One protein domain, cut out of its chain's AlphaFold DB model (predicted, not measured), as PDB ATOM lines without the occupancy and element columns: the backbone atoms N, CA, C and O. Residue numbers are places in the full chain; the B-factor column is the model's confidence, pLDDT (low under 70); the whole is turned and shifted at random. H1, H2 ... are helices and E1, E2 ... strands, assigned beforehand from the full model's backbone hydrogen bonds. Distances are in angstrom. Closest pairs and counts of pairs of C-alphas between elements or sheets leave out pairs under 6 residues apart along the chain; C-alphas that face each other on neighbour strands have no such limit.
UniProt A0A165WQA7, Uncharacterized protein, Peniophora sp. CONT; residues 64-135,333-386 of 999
ATOM      1  N   LYS A  64     160.722 331.672 251.115       92.69
ATOM      2  CA  LYS A  64     159.737 332.438 251.882       92.69
ATOM      3  C   LYS A  64     159.669 333.860 251.332       92.69
ATOM      4  O   LYS A  64     160.698 334.515 251.162       92.69
ATOM      5  N   GLN A  65     158.459 334.351 251.083       92.94
ATOM      6  CA  GLN A  65     158.259 335.759 250.747       92.94
ATOM      7  C   GLN A  65     158.416 336.619 252.005       92.94
ATOM      8  O   GLN A  65     157.944 336.252 253.082       92.94
ATOM      9  N   LEU A  66     159.094 337.761 251.867       92.94
ATOM     10  CA  LEU A  66     159.152 338.771 252.921       92.94
ATOM     11  C   LEU A  66     157.777 339.435 253.108       92.94
ATOM     12  O   LEU A  66     157.018 339.528 252.138       92.94
ATOM     13  N   PRO A  67     157.465 339.954 254.311       94.06
ATOM     14  CA  PRO A  67     156.310 340.823 254.502       94.06
ATOM     15  C   PRO A  67     156.277 341.956 253.464       94.06
ATOM     16  O   PRO A  67     157.305 342.525 253.097       94.06
ATOM     17  N   ALA A  68     155.091 342.296 252.966       93.06
ATOM     18  CA  ALA A  68     154.963 343.392 252.014       93.06
ATOM     19  C   ALA A  68     155.371 344.734 252.659       93.06
ATOM     20  O   ALA A  68     155.136 344.962 253.845       93.06
ATOM     21  N   GLY A  69     155.944 345.646 251.865       93.81
ATOM     22  CA  GLY A  69     156.201 347.030 252.287       93.81
ATOM     23  C   GLY A  69     157.637 347.375 252.705       93.81
ATOM     24  O   GLY A  69     157.848 348.476 253.218       93.81
ATOM     25  N   TYR A  70     158.627 346.505 252.473       95.81
ATOM     26  CA  TYR A  70     160.035 346.916 252.581       95.81
ATOM     27  C   TYR A  70     160.381 347.936 251.489       95.81
ATOM     28  O   TYR A  70     159.909 347.839 250.357       95.81
ATOM     29  N   ARG A  71     161.208 348.931 251.826       96.94
ATOM     30  CA  ARG A  71     161.619 350.011 250.907       96.94
ATOM     31  C   ARG A  71     162.880 349.673 250.118       96.94
ATOM     32  O   ARG A  71     163.038 350.095 248.976       96.94
ATOM     33  N   PHE A  72     163.784 348.928 250.743       97.69
ATOM     34  CA  PHE A  72     165.053 348.488 250.174       97.69
ATOM     35  C   PHE A  72     165.520 347.214 250.883       97.69
ATOM     36  O   PHE A  72     165.015 346.862 251.952       97.69
ATOM     37  N   ALA A  73     166.530 346.566 250.317       97.50
ATOM     38  CA  ALA A  73     167.345 345.564 250.979       97.50
ATOM     39  C   ALA A  73     168.830 345.897 250.787       97.50
ATOM     40  O   ALA A  73     169.212 346.464 249.768       97.50
ATOM     41  N   VAL A  74     169.665 345.574 251.768       96.94
ATOM     42  CA  VAL A  74     171.124 345.706 251.682       96.94
ATOM     43  C   VAL A  74     171.711 344.312 251.775       96.94
ATOM     44  O   VAL A  74     171.405 343.587 252.719       96.94
ATOM     45  N   GLU A  75     172.526 343.931 250.798       95.44
ATOM     46  CA  GLU A  75     173.242 342.657 250.834       95.44
ATOM     47  C   GLU A  75     174.347 342.720 251.894       95.44
ATOM     48  O   GLU A  75     175.151 343.653 251.931       95.44
ATOM     49  N   TRP A  76     174.341 341.741 252.791       93.56
ATOM     50  CA  TRP A  76     175.345 341.516 253.822       93.56
ATOM     51  C   TRP A  76     176.165 340.259 253.455       93.56
ATOM     52  O   TRP A  76     175.760 339.482 252.586       93.56
ATOM     53  N   PRO A  77     177.337 340.023 254.075       90.62
ATOM     54  CA  PRO A  77     178.148 338.842 253.803       90.62
ATOM     55  C   PRO A  77     177.387 337.531 254.036       90.62
ATOM     56  O   PRO A  77     176.326 337.497 254.662       90.62
ATOM     57  N   ASN A  78     177.967 336.428 253.562       90.44
ATOM     58  CA  ASN A  78     177.434 335.072 253.738       90.44
ATOM     59  C   ASN A  78     176.038 334.865 253.128       90.44
ATOM     60  O   ASN A  78     175.227 334.139 253.689       90.44
ATOM     61  N   GLN A  79     175.767 335.498 251.979       93.19
ATOM     62  CA  GLN A  79     174.468 335.431 251.293       93.19
ATOM     63  C   GLN A  79     173.299 335.856 252.192       93.19
ATOM     64  O   GLN A  79     172.197 335.324 252.090       93.19
ATOM     65  N   THR A  80     173.521 336.822 253.081       94.94
ATOM     66  CA  THR A  80     172.454 337.384 253.911       94.94
ATOM     67  C   THR A  80     172.079 338.769 253.418       94.94
ATOM     68  O   THR A  80     172.812 339.407 252.668       94.94
ATOM     69  N   ALA A  81     170.903 339.246 253.790       96.31
ATOM     70  CA  ALA A  81     170.472 340.593 253.473       96.31
ATOM     71  C   ALA A  81     169.623 341.164 254.600       96.31
ATOM     72  O   ALA A  81     168.979 340.439 255.360       96.31
ATOM     73  N   VAL A  82     169.600 342.490 254.672       96.88
ATOM     74  CA  VAL A  82     168.755 343.234 255.599       96.88
ATOM     75  C   VAL A  82     167.737 344.053 254.821       96.88
ATOM     76  O   VAL A  82     168.100 344.996 254.120       96.88
ATOM     77  N   ALA A  83     166.456 343.708 254.955       97.88
ATOM     78  CA  ALA A  83     165.346 344.438 254.342       97.88
ATOM     79  C   ALA A  83     164.811 345.527 255.288       97.88
ATOM     80  O   ALA A  83     164.431 345.230 256.421       97.88
ATOM     81  N   GLY A  84     164.782 346.784 254.837       97.81
ATOM     82  CA  GLY A  84     164.397 347.944 255.647       97.81
ATOM     83  C   GLY A  84     162.925 348.343 255.504       97.81
ATOM     84  O   GLY A  84     162.412 348.485 254.392       97.81
ATOM     85  N   TYR A  85     162.263 348.590 256.635       98.06
ATOM     86  CA  TYR A  85     160.870 349.033 256.758       98.06
ATOM     87  C   TYR A  85     160.793 350.308 257.603       98.06
ATOM     88  O   TYR A  85     161.509 350.446 258.597       98.06
ATOM     89  N   ASN A  86     159.890 351.227 257.239       96.69
ATOM     90  CA  ASN A  86     159.673 352.512 257.931       96.69
ATOM     91  C   ASN A  86     160.950 353.349 258.132       96.69
ATOM     92  O   ASN A  86     161.082 354.082 259.109       96.69
ATOM     93  N   THR A  87     161.910 353.217 257.224       97.25
ATOM     94  CA  THR A  87     163.210 353.882 257.294       97.25
ATOM     95  C   THR A  87     163.780 354.016 255.896       97.25
ATOM     96  O   THR A  87     163.505 353.176 255.040       97.25
ATOM     97  N   ASP A  88     164.585 355.052 255.692       96.69
ATOM     98  CA  ASP A  88     165.367 355.253 254.470       96.69
ATOM     99  C   ASP A  88     166.863 355.004 254.704       96.69
ATOM    100  O   ASP A  88     167.637 354.971 253.755       96.69
ATOM    101  N   TYR A  89     167.269 354.784 255.961       97.50
ATOM    102  CA  TYR A  89     168.656 354.502 256.322       97.50
ATOM    103  C   TYR A  89     169.007 353.039 256.073       97.50
ATOM    104  O   TYR A  89     168.416 352.158 256.707       97.50
ATOM    105  N   ARG A  90     170.001 352.803 255.220       96.88
ATOM    106  CA  ARG A  90     170.499 351.505 254.757       96.88
ATOM    107  C   ARG A  90     171.726 351.100 255.584       96.88
ATOM    108  O   ARG A  90     172.824 351.538 255.258       96.88
ATOM    109  N   PRO A  91     171.579 350.299 256.653       94.88
ATOM    110  CA  PRO A  91     172.676 350.042 257.576       94.88
ATOM    111  C   PRO A  91     173.834 349.330 256.880       94.88
ATOM    112  O   PRO A  91     173.635 348.369 256.127       94.88
ATOM    113  N   SER A  92     175.043 349.808 257.163       90.69
ATOM    114  CA  SER A  92     176.273 349.120 256.780       90.69
ATOM    115  C   SER A  92     176.401 347.776 257.495       90.69
ATOM    116  O   SER A  92     175.784 347.539 258.534       90.69
ATOM    117  N   VAL A  93     177.180 346.872 256.904       85.06
ATOM    118  CA  VAL A  93     177.462 345.561 257.482       85.06
ATOM    119  C   VAL A  93     178.307 345.763 258.741       85.06
ATOM    120  O   VAL A  93     179.427 346.266 258.620       85.06
ATOM    121  N   PRO A  94     177.856 345.311 259.920       73.69
ATOM    122  CA  PRO A  94     178.658 345.432 261.130       73.69
ATOM    123  C   PRO A  94     179.999 344.691 261.017       73.69
ATOM    124  O   PRO A  94     181.027 345.203 261.444       73.69
ATOM    125  N   SER A  95     180.003 343.517 260.369       62.12
ATOM    126  CA  SER A  95     181.163 342.628 260.219       62.12
ATOM    127  C   SER A  95     182.221 343.038 259.196       62.12
ATOM    128  O   SER A  95     183.359 342.598 259.334       62.12
ATOM    129  N   LEU A  96     181.931 343.927 258.235       53.38
ATOM    130  CA  LEU A  96     182.970 344.467 257.336       53.38
ATOM    131  C   LEU A  96     183.968 345.390 258.065       53.38
ATOM    132  O   LEU A  96     184.946 345.817 257.462       53.38
ATOM    133  N   LEU A  97     183.745 345.657 259.358       51.16
ATOM    134  CA  LEU A  97     184.630 346.429 260.233       51.16
ATOM    135  C   LEU A  97     185.143 345.614 261.442       51.16
ATOM    136  O   LEU A  97     185.927 346.134 262.221       51.16
ATOM    137  N   LEU A  98     184.761 344.334 261.588       50.91
ATOM    138  CA  LEU A  98     185.144 343.474 262.731       50.91
ATOM    139  C   LEU A  98     186.519 342.790 262.579       50.91
ATOM    140  O   LEU A  98     186.922 342.026 263.451       50.91
ATOM    141  N   GLY A  99     187.245 343.063 261.491       55.41
ATOM    142  CA  GLY A  99     188.674 342.742 261.376       55.41
ATOM    143  C   GLY A  99     189.595 343.854 261.891       55.41
ATOM    144  O   GLY A  99     190.805 343.654 261.957       55.41
ATOM    145  N   GLU A 100     189.041 345.019 262.239       62.38
ATOM    146  CA  GLU A 100     189.770 346.172 262.766       62.38
ATOM    147  C   GLU A 100     189.334 346.444 264.217       62.38
ATOM    148  O   GLU A 100     188.190 346.191 264.592       62.38
ATOM    149  N   ASP A 101     190.253 346.940 265.051       75.50
ATOM    150  CA  ASP A 101     189.963 347.322 266.440       75.50
ATOM    151  C   ASP A 101     188.750 348.271 266.501       75.50
ATOM    152  O   ASP A 101     188.671 349.222 265.726       75.50
ATOM    153  N   ILE A 102     187.829 348.101 267.457       85.00
ATOM    154  CA  ILE A 102     186.742 349.071 267.657       85.00
ATOM    155  C   ILE A 102     187.355 350.351 268.231       85.00
ATOM    156  O   ILE A 102     187.853 350.365 269.359       85.00
ATOM    157  N   PHE A 103     187.305 351.453 267.484       89.38
ATOM    158  CA  PHE A 103     187.889 352.722 267.910       89.38
ATOM    159  C   PHE A 103     186.857 353.818 268.174       89.38
ATOM    160  O   PHE A 103     185.702 353.767 267.757       89.38
ATOM    161  N   ILE A 104     187.298 354.828 268.919       92.94
ATOM    162  CA  ILE A 104     186.524 356.041 269.175       92.94
ATOM    163  C   ILE A 104     186.723 357.020 268.010       92.94
ATOM    164  O   ILE A 104     187.869 357.345 267.667       92.94
ATOM    165  N   GLY A 105     185.617 357.469 267.415       94.44
ATOM    166  CA  GLY A 105     185.571 358.454 266.338       94.44
ATOM    167  C   GLY A 105     185.699 359.905 266.821       94.44
ATOM    168  O   GLY A 105     185.736 360.178 268.024       94.44
ATOM    169  N   GLU A 106     185.753 360.857 265.886       94.69
ATOM    170  CA  GLU A 106     185.784 362.306 266.184       94.69
ATOM    171  C   GLU A 106     184.530 362.815 266.911       94.69
ATOM    172  O   GLU A 106     184.584 363.801 267.637       94.69
ATOM    173  N   ASP A 107     183.412 362.106 266.782       94.81
ATOM    174  CA  ASP A 107     182.165 362.354 267.514       94.81
ATOM    175  C   ASP A 107     182.157 361.734 268.927       94.81
ATOM    176  O   ASP A 107     181.138 361.752 269.620       94.81
ATOM    177  N   HIS A 108     183.290 361.172 269.364       95.81
ATOM    178  CA  HIS A 108     183.475 360.454 270.628       95.81
ATOM    179  C   HIS A 108     182.611 359.184 270.760       95.81
ATOM    180  O   HIS A 108     182.427 358.651 271.863       95.81
ATOM    181  N   ARG A 109     182.091 358.669 269.640       95.25
ATOM    182  CA  ARG A 109     181.299 357.436 269.556       95.25
ATOM    183  C   ARG A 109     182.131 356.275 269.035       95.25
ATOM    184  O   ARG A 109     183.259 356.451 268.589       95.25
ATOM    185  N   TRP A 110     181.587 355.069 269.110       93.62
ATOM    186  CA  TRP A 110     182.257 353.845 268.660       93.62
ATOM    187  C   TRP A 110     182.090 353.602 267.147       93.62
ATOM    188  O   TRP A 110     181.958 352.461 266.725       93.62
ATOM    189  N   MET A 111     182.051 354.660 266.325       90.00
ATOM    190  CA  MET A 111     181.816 354.594 264.871       90.00
ATOM    191  C   MET A 111     180.613 353.698 264.478       90.00
ATOM    192  O   MET A 111     179.552 353.781 265.086       90.00
ATOM    193  N   SER A 112     180.779 352.806 263.492       87.38
ATOM    194  CA  SER A 112     179.841 351.750 263.088       87.38
ATOM    195  C   SER A 112     179.491 350.750 264.195       87.38
ATOM    196  O   SER A 112     178.520 350.011 264.069       87.38
ATOM    197  N   SER A 113     180.267 350.715 265.280       90.19
ATOM    198  CA  SER A 113     180.006 349.907 266.474       90.19
ATOM    199  C   SER A 113     179.248 350.695 267.556       90.19
ATOM    200  O   SER A 113     179.027 350.201 268.664       90.19
ATOM    201  N   GLU A 114     178.825 351.935 267.289       94.44
ATOM    202  CA  GLU A 114     178.020 352.706 268.236       94.44
ATOM    203  C   GLU A 114     176.586 352.168 268.287       94.44
ATOM    204  O   GLU A 114     175.696 352.566 267.534       94.44
ATOM    205  N   TRP A 115     176.336 351.298 269.264       94.81
ATOM    206  CA  TRP A 115     175.043 350.639 269.450       94.81
ATOM    207  C   TRP A 115     173.880 351.591 269.766       94.81
ATOM    208  O   TRP A 115     172.716 351.190 269.683       94.81
ATOM    209  N   THR A 116     174.146 352.849 270.137       96.50
ATOM    210  CA  THR A 116     173.083 353.851 270.319       96.50
ATOM    211  C   THR A 116     172.618 354.489 269.011       96.50
ATOM    212  O   THR A 116     171.493 354.981 268.965       96.50
ATOM    213  N   GLN A 117     173.430 354.448 267.949       95.50
ATOM    214  CA  GLN A 117     173.117 355.068 266.658       95.50
ATOM    215  C   GLN A 117     172.787 354.026 265.588       95.50
ATOM    216  O   GLN A 117     171.877 354.246 264.789       95.50
ATOM    217  N   GLU A 118     173.449 352.870 265.607       95.56
ATOM    218  CA  GLU A 118     173.228 351.804 264.630       95.56
ATOM    219  C   GLU A 118     172.138 350.819 265.070       95.56
ATOM    220  O   GLU A 118     172.033 350.510 266.264       95.56
ATOM    221  N   PRO A 119     171.314 350.294 264.142       96.62
ATOM    222  CA  PRO A 119     170.308 349.299 264.485       96.62
ATOM    223  C   PRO A 119     170.971 348.016 265.012       96.62
ATOM    224  O   PRO A 119     171.937 347.517 264.441       96.62
ATOM    225  N   GLN A 120     170.440 347.486 266.114       95.81
ATOM    226  CA  GLN A 120     170.951 346.291 266.800       95.81
ATOM    227  C   GLN A 120     169.940 345.146 266.718       95.81
ATOM    228  O   GLN A 120     168.750 345.399 266.500       95.81
ATOM    229  N   LEU A 121     170.393 343.905 266.924       95.75
ATOM    230  CA  LEU A 121     169.494 342.756 267.082       95.75
ATOM    231  C   LEU A 121     168.469 343.006 268.190       95.75
ATOM    232  O   LEU A 121     168.754 343.657 269.197       95.75
ATOM    233  N   LEU A 122     167.258 342.483 267.997       96.06
ATOM    234  CA  LEU A 122     166.206 342.596 268.994       96.06
ATOM    235  C   LEU A 122     166.609 341.918 270.307       96.06
ATOM    236  O   LEU A 122     166.809 340.708 270.365       96.06
ATOM    237  N   ASP A 123     166.557 342.702 271.377       96.12
ATOM    238  CA  ASP A 123     166.468 342.222 272.749       96.12
ATOM    239  C   ASP A 123     165.042 342.469 273.266       96.12
ATOM    240  O   ASP A 123     164.663 343.626 273.501       96.12
ATOM    241  N   PRO A 124     164.232 341.410 273.448       95.19
ATOM    242  CA  PRO A 124     162.864 341.537 273.940       95.19
ATOM    243  C   PRO A 124     162.761 342.274 275.278       95.19
ATOM    244  O   PRO A 124     161.768 342.959 275.519       95.19
ATOM    245  N   SER A 125     163.793 342.187 276.126       96.31
ATOM    246  CA  SER A 125     163.788 342.818 277.446       96.31
ATOM    247  C   SER A 125     163.983 344.334 277.399       96.31
ATOM    248  O   SER A 125     163.629 345.040 278.345       96.31
ATOM    249  N   ALA A 126     164.495 344.856 276.282       96.81
ATOM    250  CA  ALA A 126     164.847 346.258 276.127       96.81
ATOM    251  C   ALA A 126     164.445 346.818 274.753       96.81
ATOM    252  O   ALA A 126     165.165 347.625 274.156       96.81
ATOM    253  N   LEU A 127     163.256 346.429 274.272       96.94
ATOM    254  CA  LEU A 127     162.688 346.852 272.984       96.94
ATOM    255  C   LEU A 127     162.665 348.383 272.804       96.94
ATOM    256  O   LEU A 127     162.834 348.889 271.693       96.94
ATOM    257  N   TYR A 128     162.537 349.137 273.900       97.81
ATOM    258  CA  TYR A 128     162.603 350.600 273.896       97.81
ATOM    259  C   TYR A 128     163.917 351.166 273.349       97.81
ATOM    260  O   TYR A 128     163.945 352.318 272.933       97.81
ATOM    261  N   ARG A 129     165.017 350.405 273.299       97.56
ATOM    262  CA  ARG A 129     166.275 350.899 272.714       97.56
ATOM    263  C   ARG A 129     166.148 351.173 271.213       97.56
ATOM    264  O   ARG A 129     166.830 352.051 270.693       97.56
ATOM    265  N   ALA A 130     165.199 350.535 270.526       97.50
ATOM    266  CA  ALA A 130     164.854 350.885 269.149       97.50
ATOM    267  C   ALA A 130     164.311 352.321 269.002       97.50
ATOM    268  O   ALA A 130     164.430 352.910 267.928       97.50
ATOM    269  N   TRP A 131     163.761 352.895 270.082       96.94
ATOM    270  CA  TRP A 131     163.281 354.281 270.165       96.94
ATOM    271  C   TRP A 131     164.376 355.304 270.456       96.94
ATOM    272  O   TRP A 131     164.061 356.490 270.580       96.94
ATOM    273  N   ILE A 132     165.647 354.911 270.563       98.19
ATOM    274  CA  ILE A 132     166.722 355.894 270.720       98.19
ATOM    275  C   ILE A 132     166.665 356.880 269.547       98.19
ATOM    276  O   ILE A 132     166.544 356.492 268.386       98.19
ATOM    277  N   LYS A 133     166.663 358.174 269.875       97.44
ATOM    278  CA  LYS A 133     166.639 359.256 268.891       97.44
ATOM    279  C   LYS A 133     167.987 359.326 268.176       97.44
ATOM    280  O   LYS A 133     169.016 359.415 268.839       97.44
ATOM    281  N   ILE A 134     167.939 359.389 266.849       97.75
ATOM    282  CA  ILE A 134     169.084 359.761 266.020       97.75
ATOM    283  C   ILE A 134     169.092 361.288 265.904       97.75
ATOM    284  O   ILE A 134     168.064 361.857 265.514       97.75
ATOM    285  N   PRO A 135     170.179 361.969 266.305       97.00
ATOM    286  CA  PRO A 135     170.253 363.418 266.208       97.00
ATOM    287  C   PRO A 135     170.235 363.868 264.749       97.00
ATOM    288  O   PRO A 135     170.753 363.184 263.865       97.00
ATOM    289  N   LEU A 333     165.658 348.627 264.985       97.56
ATOM    290  CA  LEU A 333     166.068 347.294 265.431       97.56
ATOM    291  C   LEU A 333     166.097 346.293 264.276       97.56
ATOM    292  O   LEU A 333     165.382 346.459 263.285       97.56
ATOM    293  N   ILE A 334     166.882 345.233 264.448       97.69
ATOM    294  CA  ILE A 334     166.994 344.108 263.524       97.69
ATOM    295  C   ILE A 334     166.245 342.901 264.095       97.69
ATOM    296  O   ILE A 334     166.537 342.430 265.194       97.69
ATOM    297  N   LEU A 335     165.274 342.393 263.338       97.56
ATOM    298  CA  LEU A 335     164.566 341.149 263.616       97.56
ATOM    299  C   LEU A 335     165.225 340.010 262.839       97.56
ATOM    300  O   LEU A 335     165.459 340.130 261.638       97.56
ATOM    301  N   ALA A 336     165.473 338.897 263.521       95.88
ATOM    302  CA  ALA A 336     166.031 337.678 262.946       95.88
ATOM    303  C   ALA A 336     165.249 336.454 263.443       95.88
ATOM    304  O   ALA A 336     164.724 336.465 264.561       95.88
ATOM    305  N   GLY A 337     165.177 335.404 262.622       95.00
ATOM    306  CA  GLY A 337     164.508 334.147 262.973       95.00
ATOM    307  C   GLY A 337     163.045 334.343 263.388       95.00
ATOM    308  O   GLY A 337     162.308 335.111 262.767       95.00
ATOM    309  N   ASP A 338     162.635 333.685 264.473       95.38
ATOM    310  CA  ASP A 338     161.253 333.717 264.975       95.38
ATOM    311  C   ASP A 338     160.793 335.120 265.392       95.38
ATOM    312  O   ASP A 338     159.600 335.431 265.346       95.38
ATOM    313  N   ASN A 339     161.731 336.008 265.738       96.06
ATOM    314  CA  ASN A 339     161.405 337.382 266.113       96.06
ATOM    315  C   ASN A 339     160.755 338.159 264.964       96.06
ATOM    316  O   ASN A 339     160.008 339.100 265.230       96.06
ATOM    317  N   ILE A 340     161.004 337.763 263.709       96.38
ATOM    318  CA  ILE A 340     160.344 338.358 262.544       96.38
ATOM    319  C   ILE A 340     158.834 338.153 262.667       96.38
ATOM    320  O   ILE A 340     158.099 339.130 262.714       96.38
ATOM    321  N   ALA A 341     158.384 336.904 262.815       94.94
ATOM    322  CA  ALA A 341     156.963 336.576 262.910       94.94
ATOM    323  C   ALA A 341     156.305 337.132 264.183       94.94
ATOM    324  O   ALA A 341     155.128 337.479 264.173       94.94
ATOM    325  N   ILE A 342     157.056 337.224 265.285       95.38
ATOM    326  CA  ILE A 342     156.514 337.680 266.569       95.38
ATOM    327  C   ILE A 342     156.362 339.208 266.607       95.38
ATOM    328  O   ILE A 342     155.360 339.703 267.116       95.38
ATOM    329  N   TYR A 343     157.347 339.972 266.123       96.81
ATOM    330  CA  TYR A 343     157.433 341.408 266.417       96.81
ATOM    331  C   TYR A 343     157.226 342.329 265.208       96.81
ATOM    332  O   TYR A 343     156.957 343.513 265.430       96.81
ATOM    333  N   SER A 344     157.291 341.840 263.959       96.06
ATOM    334  CA  SER A 344     157.201 342.695 262.759       96.06
ATOM    335  C   SER A 344     155.955 343.577 262.764       96.06
ATOM    336  O   SER A 344     156.057 344.796 262.657       96.06
ATOM    337  N   ASP A 345     154.784 342.985 262.996       95.69
ATOM    338  CA  ASP A 345     153.498 343.687 262.924       95.69
ATOM    339  C   ASP A 345     153.342 344.727 264.034       95.69
ATOM    340  O   ASP A 345     152.708 345.771 263.863       95.69
ATOM    341  N   PHE A 346     153.920 344.459 265.205       95.88
ATOM    342  CA  PHE A 346     153.956 345.425 266.294       95.88
ATOM    343  C   PHE A 346     154.846 346.621 265.931       95.88
ATOM    344  O   PHE A 346     154.406 347.769 266.028       95.88
ATOM    345  N   CYS A 347     156.062 346.362 265.450       96.38
ATOM    346  CA  CYS A 347     157.008 347.403 265.060       96.38
ATOM    347  C   CYS A 347     156.497 348.235 263.871       96.38
ATOM    348  O   CYS A 347     156.620 349.463 263.883       96.38
ATOM    349  N   PHE A 348     155.854 347.601 262.885       95.50
ATOM    350  CA  PHE A 348     155.279 348.280 261.725       95.50
ATOM    351  C   PHE A 348     154.131 349.212 262.109       95.50
ATOM    352  O   PHE A 348     154.103 350.356 261.654       95.50
ATOM    353  N   ARG A 349     153.229 348.776 263.001       94.50
ATOM    354  CA  ARG A 349     152.127 349.617 263.501       94.50
ATOM    355  C   ARG A 349     152.622 350.856 264.239       94.50
ATOM    356  O   ARG A 349     152.032 351.923 264.098       94.50
ATOM    357  N   LEU A 350     153.718 350.728 264.982       93.19
ATOM    358  CA  LEU A 350     154.342 351.848 265.689       93.19
ATOM    359  C   LEU A 350     155.287 352.674 264.808       93.19
ATOM    360  O   LEU A 350     155.929 353.595 265.308       93.19
ATOM    361  N   ARG A 351     155.354 352.370 263.502       95.19
ATOM    362  CA  ARG A 351     156.222 353.031 262.517       95.19
ATOM    363  C   ARG A 351     157.689 353.068 262.951       95.19
ATOM    364  O   ARG A 351     158.410 354.013 262.641       95.19
ATOM    365  N   LEU A 352     158.137 352.039 263.667       95.88
ATOM    366  CA  LEU A 352     159.536 351.905 264.047       95.88
ATOM    367  C   LEU A 352     160.378 351.530 262.826       95.88
ATOM    368  O   LEU A 352     160.001 350.585 262.120       95.88
ATOM    369  N   PRO A 353     161.539 352.176 262.620       98.00
ATOM    370  CA  PRO A 353     162.577 351.676 261.728       98.00
ATOM    371  C   PRO A 353     162.894 350.216 262.059       98.00
ATOM    372  O   PRO A 353     163.371 349.902 263.150       98.00
ATOM    373  N   THR A 354     162.563 349.315 261.140       98.19
ATOM    374  CA  THR A 354     162.652 347.868 261.362       98.19
ATOM    375  C   THR A 354     163.419 347.235 260.221       98.19
ATOM    376  O   THR A 354     163.167 347.525 259.054       98.19
ATOM    377  N   TYR A 355     164.347 346.362 260.569       98.12
ATOM    378  CA  TYR A 355     165.271 345.725 259.651       98.12
ATOM    379  C   TYR A 355     165.086 344.210 259.761       98.12
ATOM    380  O   TYR A 355     165.220 343.662 260.850       98.12
ATOM    381  N   LEU A 356     164.732 343.518 258.679       97.75
ATOM    382  CA  LEU A 356     164.592 342.057 258.696       97.75
ATOM    383  C   LEU A 356     165.877 341.423 258.180       97.75
ATOM    384  O   LEU A 356     166.206 341.590 257.007       97.75
ATOM    385  N   TYR A 357     166.585 340.713 259.055       96.81
ATOM    386  CA  TYR A 357     167.774 339.944 258.709       96.81
ATOM    387  C   TYR A 357     167.361 338.579 258.163       96.81
ATOM    388  O   TYR A 357     166.752 337.778 258.878       96.81
ATOM    389  N   VAL A 358     167.664 338.331 256.889       96.50
ATOM    390  CA  VAL A 358     167.253 337.119 256.175       96.50
ATOM    391  C   VAL A 358     168.383 336.513 255.357       96.50
ATOM    392  O   VAL A 358     169.278 337.201 254.875       96.50
ATOM    393  N   ASP A 359     168.302 335.203 255.180       95.56
ATOM    394  CA  ASP A 359     169.160 334.430 254.289       95.56
ATOM    395  C   ASP A 359     168.602 334.505 252.853       95.56
ATOM    396  O   ASP A 359     167.438 334.167 252.615       95.56
ATOM    397  N   LEU A 360     169.410 334.954 251.886       94.94
ATOM    398  CA  LEU A 360     169.035 335.068 250.466       94.94
ATOM    399  C   LEU A 360     168.783 333.699 249.810       94.94
ATOM    400  O   LEU A 360     168.122 333.614 248.765       94.94
ATOM    401  N   ALA A 361     169.279 332.613 250.408       94.31
ATOM    402  CA  ALA A 361     168.921 331.259 250.007       94.31
ATOM    403  C   ALA A 361     167.472 330.925 250.400       94.31
ATOM    404  O   ALA A 361     166.780 330.235 249.651       94.31
ATOM    405  N   GLN A 362     166.992 331.457 251.529       93.38
ATOM    406  CA  GLN A 362     165.673 331.155 252.093       93.38
ATOM    407  C   GLN A 362     164.595 332.167 251.706       93.38
ATOM    408  O   GLN A 362     163.416 331.815 251.717       93.38
ATOM    409  N   CYS A 363     164.971 333.398 251.365       93.56
ATOM    410  CA  CYS A 363     164.049 334.477 251.028       93.56
ATOM    411  C   CYS A 363     164.280 334.994 249.609       93.56
ATOM    412  O   CYS A 363     165.416 335.162 249.167       93.56
ATOM    413  N   ASP A 364     163.190 335.257 248.888       92.44
ATOM    414  CA  ASP A 364     163.262 335.851 247.554       92.44
ATOM    415  C   ASP A 364     163.203 337.380 247.654       92.44
ATOM    416  O   ASP A 364     162.157 337.958 247.958       92.44
ATOM    417  N   ILE A 365     164.351 338.031 247.449       94.19
ATOM    418  CA  ILE A 365     164.466 339.490 247.391       94.19
ATOM    419  C   ILE A 365     164.748 339.882 245.937       94.19
ATOM    420  O   ILE A 365     165.797 339.513 245.398       94.19
ATOM    421  N   PRO A 366     163.869 340.667 245.289       94.06
ATOM    422  CA  PRO A 366     164.114 341.176 243.950       94.06
ATOM    423  C   PRO A 366     165.432 341.951 243.904       94.06
ATOM    424  O   PRO A 366     165.642 342.879 244.685       94.06
ATOM    425  N   ARG A 367     166.301 341.637 242.937       93.12
ATOM    426  CA  ARG A 367     167.605 342.315 242.776       93.12
ATOM    427  C   ARG A 367     167.492 343.839 242.678       93.12
ATOM    428  O   ARG A 367     168.395 344.545 243.097       93.12
ATOM    429  N   GLN A 368     166.375 344.350 242.160       95.50
ATOM    430  CA  GLN A 368     166.107 345.789 242.051       95.50
ATOM    431  C   GLN A 368     165.926 346.480 243.414       95.50
ATOM    432  O   GLN A 368     166.118 347.692 243.519       95.50
ATOM    433  N   ALA A 369     165.554 345.721 244.449       95.44
ATOM    434  CA  ALA A 369     165.439 346.217 245.812       95.44
ATOM    435  C   ALA A 369     166.783 346.236 246.550       95.44
ATOM    436  O   ALA A 369     166.885 346.931 247.561       95.44
ATOM    437  N   LEU A 370     167.801 345.517 246.057       96.44
ATOM    438  CA  LEU A 370     169.147 345.549 246.622       96.44
ATOM    439  C   LEU A 370     169.790 346.915 246.352       96.44
ATOM    440  O   LEU A 370     169.885 347.373 245.211       96.44
ATOM    441  N   ARG A 371     170.210 347.590 247.420       97.06
ATOM    442  CA  ARG A 371     170.849 348.907 247.405       97.06
ATOM    443  C   ARG A 371     172.175 348.843 248.153       97.06
ATOM    444  O   ARG A 371     172.347 348.046 249.070       97.06
ATOM    445  N   GLN A 372     173.090 349.739 247.789       95.44
ATOM    446  CA  GLN A 372     174.313 349.960 248.555       95.44
ATOM    447  C   GLN A 372     173.976 350.538 249.935       95.44
ATOM    448  O   GLN A 372     173.059 351.361 250.045       95.44
ATOM    449  N   ALA A 373     174.721 350.103 250.956       95.19
ATOM    450  CA  ALA A 373     174.630 350.632 252.310       95.19
ATOM    451  C   ALA A 373     174.957 352.133 252.364       95.19
ATOM    452  O   ALA A 373     175.793 352.626 251.605       95.19
ATOM    453  N   ASP A 374     174.312 352.834 253.289       95.50
ATOM    454  CA  ASP A 374     174.671 354.191 253.679       95.50
ATOM    455  C   ASP A 374     175.932 354.181 254.560       95.50
ATOM    456  O   ASP A 374     176.254 353.161 255.183       95.50
ATOM    457  N   PRO A 375     176.646 355.316 254.656       92.25
ATOM    458  CA  PRO A 375     177.694 355.487 255.653       92.25
ATOM    459  C   PRO A 375     177.177 355.241 257.086       92.25
ATOM    460  O   PRO A 375     175.987 355.452 257.360       92.25
ATOM    461  N   PRO A 376     178.052 354.835 258.026       92.38
ATOM    462  CA  PRO A 376     177.713 354.809 259.445       92.38
ATOM    463  C   PRO A 376     177.175 356.164 259.917       92.38
ATOM    464  O   PRO A 376     177.612 357.218 259.451       92.38
ATOM    465  N   ARG A 377     176.231 356.145 260.860       94.50
ATOM    466  CA  ARG A 377     175.648 357.357 261.468       94.50
ATOM    467  C   ARG A 377     176.634 358.100 262.370       94.50
ATOM    468  O   ARG A 377     176.397 359.260 262.700       94.50
ATOM    469  N   CYS A 378     177.713 357.434 262.769       93.94
ATOM    470  CA  CYS A 378     178.820 357.999 263.533       93.94
ATOM    471  C   CYS A 378     180.030 358.300 262.647       93.94
ATOM    472  O   CYS A 378     180.201 357.701 261.585       93.94
ATOM    473  N   SER A 379     180.902 359.194 263.115       93.81
ATOM    474  CA  SER A 379     182.118 359.556 262.385       93.81
ATOM    475  C   SER A 379     183.013 358.325 262.172       93.81
ATOM    476  O   SER A 379     183.396 357.678 263.151       93.81
ATOM    477  N   PRO A 380     183.399 358.002 260.920       90.44
ATOM    478  CA  PRO A 380     184.351 356.931 260.642       90.44
ATOM    479  C   PRO A 380     185.810 357.367 260.875       90.44
ATOM    480  O   PRO A 380     186.737 356.582 260.682       90.44
ATOM    481  N   VAL A 381     186.052 358.627 261.252       93.00
ATOM    482  CA  VAL A 381     187.405 359.167 261.415       93.00
ATOM    483  C   VAL A 381     187.925 358.852 262.816       93.00
ATOM    484  O   VAL A 381     187.357 359.292 263.813       93.00
ATOM    485  N   ARG A 382     189.028 358.094 262.900       92.19
ATOM    486  CA  ARG A 382     189.645 357.679 264.171       92.19
ATOM    487  C   ARG A 382     190.227 358.865 264.936       92.19
ATOM    488  O   ARG A 382     191.216 359.459 264.505       92.19
ATOM    489  N   LEU A 383     189.739 359.104 266.152       92.38
ATOM    490  CA  LEU A 383     190.320 360.114 267.031       92.38
ATOM    491  C   LEU A 383     191.503 359.530 267.814       92.38
ATOM    492  O   LEU A 383     191.336 358.896 268.859       92.38
ATOM    493  N   ARG A 384     192.729 359.724 267.306       88.19
ATOM    494  CA  ARG A 384     193.960 359.121 267.872       88.19
ATOM    495  C   ARG A 384     194.109 359.344 269.382       88.19
ATOM    496  O   ARG A 384     194.451 358.403 270.091       88.19
ATOM    497  N   ALA A 385     193.783 360.542 269.874       86.56
ATOM    498  CA  ALA A 385     193.930 360.914 271.283       86.56
ATOM    499  C   ALA A 385     193.103 360.043 272.251       86.56
ATOM    500  O   ALA A 385     193.562 359.753 273.352       86.56
ATOM    501  N   LEU A 386     191.908 359.593 271.848       86.38
ATOM    502  CA  LEU A 386     191.025 358.785 272.706       86.38
ATOM    503  C   LEU A 386     191.334 357.287 272.653       86.38
ATOM    504  O   LEU A 386     190.965 356.541 273.554       86.38
TER     505      LEU A 386
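This is residues 64 to 135 and 333 to 386 of the 999 residues of an uncharacterized protein of Peniophora sp. CONT (UniProt A0A165WQA7). Little regular structure: a strongly twisted mixed sheet, E1 E2 E4 E3, has H3 over one face, and loops reach far out at residues 102 and 386. The 126 printed residues include E1 E2 H1 H2 E3 H3 E4, 45 residues, mixed class. The whole is compact, radius of gyration of the C-alphas 14.9 A, spanning 48 by 30 by 22 A.

E1 is residues 72 to 76, from C-alpha 72 (165.053, 348.488, 250.174); E2 80 to 85; E4 354 to 359, to C-alpha 359 (169.160, 334.430, 254.289); E3 333 to 336. H3 is 338 to 349, 18.4 A; H2 124 to 131; H1 94 to 97.

Hairpin E1 and E2 is antiparallel, N 74 to O 82 2.9 A; so are E2 and E4, N 83 to O 356 3.0 A. E4 and E3 are parallel, N 355 to O 333 2.9 A. H3 lies over E4 and E3, height over the sheet 8.8 A; H2 only grazes it. Within hydrogen-bond range, H2 has 0 of 4 O i to N i+4 pairs, 3 of 5 i+3; H3 6 of 8.

Residues 136 to 332 are cut out, C-alphas 135 and 333 16.7 A apart. H1 to H2 is a long link. Residues 95 to 100 have pLDDT under 70.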